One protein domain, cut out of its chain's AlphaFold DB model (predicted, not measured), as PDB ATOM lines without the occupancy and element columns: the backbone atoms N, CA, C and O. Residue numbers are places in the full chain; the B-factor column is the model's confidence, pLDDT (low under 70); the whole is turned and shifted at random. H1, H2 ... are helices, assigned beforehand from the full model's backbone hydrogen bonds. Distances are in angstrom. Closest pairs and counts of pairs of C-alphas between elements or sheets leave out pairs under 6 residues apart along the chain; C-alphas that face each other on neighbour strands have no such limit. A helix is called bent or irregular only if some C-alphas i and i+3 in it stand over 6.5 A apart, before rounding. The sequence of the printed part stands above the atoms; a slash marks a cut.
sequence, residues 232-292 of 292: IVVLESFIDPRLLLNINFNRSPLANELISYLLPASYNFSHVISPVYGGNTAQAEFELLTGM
ATOM      1  N   ILE A 232     114.529 160.198 152.937       87.12
ATOM      2  CA  ILE A 232     115.307 159.999 154.155       87.12
ATOM      3  C   ILE A 232     116.089 158.700 153.988       87.12
ATOM      4  O   ILE A 232     115.502 157.654 153.722       87.12
ATOM      5  N   VAL A 233     117.411 158.778 154.138       86.81
ATOM      6  CA  VAL A 233     118.301 157.614 154.133       86.81
ATOM      7  C   VAL A 233     119.039 157.597 155.462       86.81
ATOM      8  O   VAL A 233     119.877 158.461 155.717       86.81
ATOM      9  N   VAL A 234     118.708 156.628 156.311       85.62
ATOM     10  CA  VAL A 234     119.384 156.414 157.593       85.62
ATOM     11  C   VAL A 234     120.503 155.405 157.370       85.62
ATOM     12  O   VAL A 234     120.261 154.286 156.921       85.62
ATOM     13  N   LEU A 235     121.740 155.824 157.626       86.94
ATOM     14  CA  LEU A 235     122.915 154.972 157.493       86.94
ATOM     15  C   LEU A 235     123.307 154.443 158.874       86.94
ATOM     16  O   LEU A 235     123.699 155.212 159.753       86.94
ATOM     17  N   GLU A 236     123.200 153.127 159.051       85.38
ATOM     18  CA  GLU A 236     123.513 152.451 160.310       85.38
ATOM     19  C   GLU A 236     124.966 152.713 160.729       85.38
ATOM     20  O   GLU A 236     125.899 152.485 159.954       85.38
ATOM     21  N   SER A 237     125.154 153.193 161.963       86.62
ATOM     22  CA  SER A 237     126.470 153.469 162.555       86.62
ATOM     23  C   SER A 237     127.398 154.360 161.699       86.62
ATOM     24  O   SER A 237     128.625 154.254 161.775       86.62
ATOM     25  N   PHE A 238     126.834 155.255 160.881       87.06
ATOM     26  CA  PHE A 238     127.609 156.139 160.011       87.06
ATOM     27  C   PHE A 238     128.177 157.341 160.773       87.06
ATOM     28  O   PHE A 238     127.441 158.169 161.305       87.06
ATOM     29  N   ILE A 239     129.504 157.458 160.782       86.62
ATOM     30  CA  ILE A 239     130.241 158.576 161.377       86.62
ATOM     31  C   ILE A 239     131.313 159.069 160.407       86.62
ATOM     32  O   ILE A 239     131.811 158.293 159.592       86.62
ATOM     33  N   ASP A 240     131.712 160.337 160.520       85.75
ATOM     34  CA  ASP A 240     132.928 160.825 159.864       85.75
ATOM     35  C   ASP A 240     134.139 160.539 160.773       85.75
ATOM     36  O   ASP A 240     134.348 161.250 161.763       85.75
ATOM     37  N   PRO A 241     134.960 159.514 160.473       87.06
ATOM     38  CA  PRO A 241     136.070 159.112 161.335       87.06
ATOM     39  C   PRO A 241     137.169 160.176 161.420       87.06
ATOM     40  O   PRO A 241     137.973 160.143 162.348       87.06
ATOM     41  N   ARG A 242     137.202 161.148 160.495       84.81
ATOM     42  CA  ARG A 242     138.157 162.267 160.531       84.81
ATOM     43  C   ARG A 242     137.893 163.223 161.697       84.81
ATOM     44  O   ARG A 242     138.785 163.979 162.059       84.81
ATOM     45  N   LEU A 243     136.685 163.198 162.266       85.62
ATOM     46  CA  LEU A 243     136.307 164.012 163.423       85.62
ATOM     47  C   LEU A 243     136.738 163.384 164.759       85.62
ATOM     48  O   LEU A 243     136.619 164.024 165.803       85.62
ATOM     49  N   LEU A 244     137.236 162.142 164.753       87.31
ATOM     50  CA  LEU A 244     137.706 161.470 165.959       87.31
ATOM     51  C   LEU A 244     139.077 162.017 166.375       87.31
ATOM     52  O   LEU A 244     140.037 162.008 165.605       87.31
ATOM     53  N   LEU A 245     139.176 162.469 167.624       90.06
ATOM     54  CA  LEU A 245     140.426 162.972 168.189       90.06
ATOM     55  C   LEU A 245     141.371 161.814 168.536       90.06
ATOM     56  O   LEU A 245     140.933 160.742 168.948       90.06
ATOM     57  N   ASN A 246     142.680 162.060 168.434       92.62
ATOM     58  CA  ASN A 246     143.749 161.116 168.796       92.62
ATOM     59  C   ASN A 246     143.789 159.813 167.973       92.62
ATOM     60  O   ASN A 246     144.353 158.817 168.425       92.62
ATOM     61  N   ILE A 247     143.236 159.820 166.759       90.69
ATOM     62  CA  ILE A 247     143.343 158.709 165.810       90.69
ATOM     63  C   ILE A 247     144.174 159.159 164.609       90.69
ATOM     64  O   ILE A 247     143.894 160.189 164.001       90.69
ATOM     65  N   ASN A 248     145.187 158.368 164.254       89.81
ATOM     66  CA  ASN A 248     145.991 158.579 163.053       89.81
ATOM     67  C   ASN A 248     145.631 157.525 162.010       89.81
ATOM     68  O   ASN A 248     145.676 156.326 162.289       89.81
ATOM     69  N   PHE A 249     145.322 157.970 160.797       88.94
ATOM     70  CA  PHE A 249     145.039 157.079 159.680       88.94
ATOM     71  C   PHE A 249     146.258 156.989 158.761       88.94
ATOM     72  O   PHE A 249     146.856 157.999 158.402       88.94
ATOM     73  N   ASN A 250     146.613 155.775 158.345       92.12
ATOM     74  CA  ASN A 250     147.667 155.540 157.352       92.12
ATOM     75  C   ASN A 250     147.212 155.831 155.906       92.12
ATOM     76  O   ASN A 250     148.036 155.878 154.996       92.12
ATOM     77  N   ARG A 251     145.905 156.007 155.692       89.00
ATOM     78  CA  ARG A 251     145.256 156.391 154.432       89.00
ATOM     79  C   ARG A 251     143.980 157.172 154.735       89.00
ATOM     80  O   ARG A 251     143.454 157.046 155.836       89.00
ATOM     81  N   SER A 252     143.452 157.929 153.770       86.50
ATOM     82  CA  SER A 252     142.141 158.575 153.939       86.50
ATOM     83  C   SER A 252     141.094 157.529 154.349       86.50
ATOM     84  O   SER A 252     140.959 156.519 153.651       86.50
ATOM     85  N   PRO A 253     140.361 157.733 155.458       87.75
ATOM     86  CA  PRO A 253     139.304 156.815 155.871       87.75
ATOM     87  C   PRO A 253     138.006 157.019 155.071       87.75
ATOM     88  O   PRO A 253     137.081 156.226 155.210       87.75
ATOM     89  N   LEU A 254     137.933 158.060 154.232       85.81
ATOM     90  CA  LEU A 254     136.825 158.279 153.308       85.81
ATOM     91  C   LEU A 254     137.138 157.724 151.922       85.81
ATOM     92  O   LEU A 254     138.226 157.953 151.388       85.81
ATOM     93  N   ALA A 255     136.137 157.072 151.331       86.19
ATOM     94  CA  ALA A 255     136.119 156.734 149.916       86.19
ATOM     95  C   ALA A 255     136.116 158.018 149.066       86.19
ATOM     96  O   ALA A 255     135.473 159.005 149.436       86.19
ATOM     97  N   ASN A 256     136.828 158.011 147.937       85.62
ATOM     98  CA  ASN A 256     137.014 159.201 147.097       85.62
ATOM     99  C   ASN A 256     135.681 159.768 146.588       85.62
ATOM    100  O   ASN A 256     135.523 160.980 146.463       85.62
ATOM    101  N   GLU A 257     134.708 158.891 146.365       85.75
ATOM    102  CA  GLU A 257     133.359 159.193 145.899       85.75
ATOM    103  C   GLU A 257     132.548 160.000 146.924       85.75
ATOM    104  O   GLU A 257     131.663 160.759 146.546       85.75
ATOM    105  N   LEU A 258     132.850 159.866 148.221       79.88
ATOM    106  CA  LEU A 258     132.139 160.571 149.295       79.88
ATOM    107  C   LEU A 258     132.712 161.966 149.573       79.88
ATOM    108  O   LEU A 258     132.035 162.806 150.167       79.88
ATOM    109  N   ILE A 259     133.944 162.239 149.134       79.00
ATOM    110  CA  ILE A 259     134.661 163.481 149.446       79.00
ATOM    111  C   ILE A 259     133.895 164.706 148.929       79.00
ATOM    112  O   ILE A 259     133.746 165.685 149.656       79.00
ATOM    113  N   SER A 260     133.347 164.646 147.714       77.25
ATOM    114  CA  SER A 260     132.587 165.757 147.125       77.25
ATOM    115  C   SER A 260     131.270 166.058 147.840       77.25
ATOM    116  O   SER A 260     130.740 167.151 147.678       77.25
ATOM    117  N   TYR A 261     130.729 165.120 148.619       77.31
ATOM    118  CA  TYR A 261     129.460 165.300 149.333       77.31
ATOM    119  C   TYR A 261     129.657 165.698 150.797       77.31
ATOM    120  O   TYR A 261     128.809 166.381 151.361       77.31
ATOM    121  N   LEU A 262     130.775 165.285 151.401       75.38
ATOM    122  CA  LEU A 262     131.080 165.495 152.819       75.38
ATOM    123  C   LEU A 262     132.011 166.691 153.073       75.38
ATOM    124  O   LEU A 262     132.325 166.989 154.224       75.38
ATOM    125  N   LEU A 263     132.511 167.356 152.023       70.38
ATOM    126  CA  LEU A 263     133.312 168.572 152.165       70.38
ATOM    127  C   LEU A 263     132.420 169.828 152.177       70.38
ATOM    128  O   LEU A 263     131.687 170.047 151.207       70.38
ATOM    129  N   PRO A 264     132.565 170.717 153.183       59.81
ATOM    130  CA  PRO A 264     131.720 171.906 153.356       59.81
ATOM    131  C   PRO A 264     131.681 172.855 152.150       59.81
ATOM    132  O   PRO A 264     130.729 173.605 151.977       59.81
ATOM    133  N   ALA A 265     132.728 172.840 151.321       60.81
ATOM    134  CA  ALA A 265     132.866 173.730 150.171       60.81
ATOM    135  C   ALA A 265     132.042 173.301 148.942       60.81
ATOM    136  O   ALA A 265     131.904 174.088 148.008       60.81
ATOM    137  N   SER A 266     131.534 172.065 148.912       57.66
ATOM    138  CA  SER A 266     130.990 171.450 147.689       57.66
ATOM    139  C   SER A 266     129.461 171.369 147.703       57.66
ATOM    140  O   SER A 266     128.815 171.552 146.677       57.66
ATOM    141  N   TYR A 267     128.883 171.137 148.879       56.28
ATOM    142  CA  TYR A 267     127.451 171.096 149.153       56.28
ATOM    143  C   TYR A 267     127.262 171.589 150.592       56.28
ATOM    144  O   TYR A 267     128.141 171.359 151.418       56.28
ATOM    145  N   ASN A 268     126.148 172.263 150.905       61.28
ATOM    146  CA  ASN A 268     125.776 172.675 152.270       61.28
ATOM    147  C   ASN A 268     125.540 171.439 153.167       61.28
ATOM    148  O   ASN A 268     124.404 171.124 153.523       61.28
ATOM    149  N   PHE A 269     126.600 170.695 153.472       72.31
ATOM    150  CA  PHE A 269     126.568 169.495 154.285       72.31
ATOM    151  C   PHE A 269     126.598 169.910 155.753       72.31
ATOM    152  O   PHE A 269     127.620 170.360 156.274       72.31
ATOM    153  N   SER A 270     125.446 169.801 156.406       75.88
ATOM    154  CA  SER A 270     125.308 170.084 157.829       75.88
ATOM    155  C   SER A 270     125.719 168.864 158.644       75.88
ATOM    156  O   SER A 270     125.215 167.764 158.424       75.88
ATOM    157  N   HIS A 271     126.589 169.067 159.630       77.31
ATOM    158  CA  HIS A 271     126.839 168.062 160.656       77.31
ATOM    159  C   HIS A 271     125.741 168.138 161.716       77.31
ATOM    160  O   HIS A 271     125.425 169.219 162.213       77.31
ATOM    161  N   VAL A 272     125.173 166.987 162.066       79.56
ATOM    162  CA  VAL A 272     124.162 166.857 163.118       79.56
ATOM    163  C   VAL A 272     124.694 165.886 164.164       79.56
ATOM    164  O   VAL A 272     125.385 164.922 163.833       79.56
ATOM    165  N   ILE A 273     124.413 166.166 165.433       84.00
ATOM    166  CA  ILE A 273     124.756 165.274 166.537       84.00
ATOM    167  C   ILE A 273     123.661 164.211 166.623       84.00
ATOM    168  O   ILE A 273     122.486 164.550 166.730       84.00
ATOM    169  N   SER A 274     124.049 162.937 166.563       85.44
ATOM    170  CA  SER A 274     123.121 161.836 166.823       85.44
ATOM    171  C   SER A 274     122.637 161.899 168.278       85.44
ATOM    172  O   SER A 274     123.475 162.072 169.167       85.44
ATOM    173  N   PRO A 275     121.334 161.711 168.549       82.44
ATOM    174  CA  PRO A 275     120.820 161.678 169.919       82.44
ATOM    175  C   PRO A 275     121.265 160.430 170.693       82.44
ATOM    176  O   PRO A 275     121.231 160.400 171.920       82.44
ATOM    177  N   VAL A 276     121.716 159.399 169.974       82.75
ATOM    178  CA  VAL A 276     122.152 158.115 170.529       82.75
ATOM    179  C   VAL A 276     123.558 157.750 170.054       82.75
ATOM    180  O   VAL A 276     123.987 158.133 168.962       82.75
ATOM    181  N   TYR A 277     124.284 156.988 170.873       82.75
ATOM    182  CA  TYR A 277     125.631 156.495 170.582       82.75
ATOM    183  C   TYR A 277     125.694 154.971 170.732       82.75
ATOM    184  O   TYR A 277     125.182 154.422 171.704       82.75
ATOM    185  N   GLY A 278     126.360 154.290 169.793       74.56
ATOM    186  CA  GLY A 278     126.667 152.858 169.903       74.56
ATOM    187  C   GLY A 278     125.472 151.901 169.775       74.56
ATOM    188  O   GLY A 278     125.588 150.750 170.192       74.56
ATOM    189  N   GLY A 279     124.337 152.354 169.229       75.50
ATOM    190  CA  GLY A 279     123.136 151.544 169.007       75.50
ATOM    191  C   GLY A 279     121.849 152.376 169.021       75.50
ATOM    192  O   GLY A 279     121.893 153.594 168.875       75.50
ATOM    193  N   ASN A 280     120.710 151.707 169.246       74.94
ATOM    194  CA  ASN A 280     119.369 152.305 169.351       74.94
ATOM    195  C   ASN A 280     118.858 152.982 168.065       74.94
ATOM    196  O   ASN A 280     118.237 154.042 168.129       74.94
ATOM    197  N   THR A 281     119.043 152.337 166.909       80.44
ATOM    198  CA  THR A 281     118.558 152.813 165.599       80.44
ATOM    199  C   THR A 281     117.088 153.227 165.633       80.44
ATOM    200  O   THR A 281     116.749 154.301 165.156       80.44
ATOM    201  N   ALA A 282     116.228 152.451 166.300       81.00
ATOM    202  CA  ALA A 282     114.806 152.772 166.428       81.00
ATOM    203  C   ALA A 282     114.539 154.106 167.150       81.00
ATOM    204  O   ALA A 282     113.578 154.793 166.820       81.00
ATOM    205  N   GLN A 283     115.379 154.487 168.120       83.06
ATOM    206  CA  GLN A 283     115.272 155.795 168.762       83.06
ATOM    207  C   GLN A 283     115.743 156.892 167.807       83.06
ATOM    208  O   GLN A 283     115.008 157.845 167.599       83.06
ATOM    209  N   ALA A 284     116.904 156.733 167.161       85.69
ATOM    210  CA  ALA A 284     117.377 157.704 166.172       85.69
ATOM    211  C   ALA A 284     116.351 157.933 165.045       85.69
ATOM    212  O   ALA A 284     116.104 159.070 164.655       85.69
ATOM    213  N   GLU A 285     115.720 156.863 164.555       87.00
ATOM    214  CA  GLU A 285     114.641 156.927 163.568       87.00
ATOM    215  C   GLU A 285     113.399 157.626 164.121       87.00
ATOM    216  O   GLU A 285     112.820 158.470 163.437       87.00
ATOM    217  N   PHE A 286     112.997 157.309 165.355       85.88
ATOM    218  CA  PHE A 286     111.868 157.961 166.009       85.88
ATOM    219  C   PHE A 286     112.087 159.473 166.121       85.88
ATOM    220  O   PHE A 286     111.234 160.235 165.664       85.88
ATOM    221  N   GLU A 287     113.225 159.916 166.658       86.00
ATOM    222  CA  GLU A 287     113.519 161.344 166.823       86.00
ATOM    223  C   GLU A 287     113.645 162.044 165.461       86.00
ATOM    224  O   GLU A 287     113.144 163.150 165.274       86.00
ATOM    225  N   LEU A 288     114.233 161.384 164.458       86.25
ATOM    226  CA  LEU A 288     114.355 161.940 163.109       86.25
ATOM    227  C   LEU A 288     112.994 162.117 162.412       86.25
ATOM    228  O   LEU A 288     112.797 163.087 161.680       86.25
ATOM    229  N   LEU A 289     112.053 161.191 162.622       83.94
ATOM    230  CA  LEU A 289     110.722 161.238 162.009       83.94
ATOM    231  C   LEU A 289     109.741 162.134 162.768       83.94
ATOM    232  O   LEU A 289     108.843 162.712 162.153       83.94
ATOM    233  N   THR A 290     109.880 162.229 164.089       78.56
ATOM    234  CA  THR A 290     108.924 162.945 164.948       78.56
ATOM    235  C   THR A 290     109.424 164.312 165.399       78.56
ATOM    236  O   THR A 290     108.607 165.181 165.699       78.56
ATOM    237  N   GLY A 291     110.741 164.524 165.421       75.19
ATOM    238  CA  GLY A 291     111.375 165.695 166.024       75.19
ATOM    239  C   GLY A 291     111.267 165.738 167.553       75.19
ATOM    240  O   GLY A 291     111.476 166.810 168.123       75.19
ATOM    241  N   MET A 292     110.887 164.623 168.194       66.12
ATOM    242  CA  MET A 292     110.698 164.484 169.645       66.12
ATOM    243  C   MET A 292     111.795 163.659 170.290       66.12
ATOM    244  O   MET A 292     112.201 162.673 169.645       66.12
TER     245      MET A 292
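This is residues 232 to 292 of the 292 residues of an uncharacterized protein of Thiothrix fructosivorans (UniProt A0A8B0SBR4). This model has little regular structure: a loose, winding chain with two short helices set far from each other, H2 at one end of the longest axis and H1 towards the other, where the loop round Asn 250 reaches farthest. Long stretches with no named element make most of it. The printed part has 61 residues, 17 of them in H1 and then H2, with no named strand; the class is all helix. The whole is loose, with a radius of gyration of the C-alphas of 13.7 A and spans of 38 by 26 by 16 A.

H2, residues 281 to 290, and H1, residues 256 to 262, are apart. A long link of 18 residues joins them. In H2 every O i to N i+4 pair is within hydrogen-bond range; in H1 1 of 3 is, beside 3 of 4 O i to N i+3 pairs. Residues 243 to 248, 255 to 260 and 263 to 268 stand free.

H2 runs 14.0 A, from C-alpha 281 at (118.558, 152.813, 165.599) to C-alpha 290 at (108.924, 162.945, 164.948). H1 begins at C-alpha 256, (137.014, 159.201, 147.097), and is only just irregular: C-alphas 257 and 260 are 6.7 A apart.

The C-alphas farthest apart, of Asn 250 and Thr 290, are 40.2 A apart. The printed part has no cut. Residues 264 to 268 and 292 have pLDDT under 70.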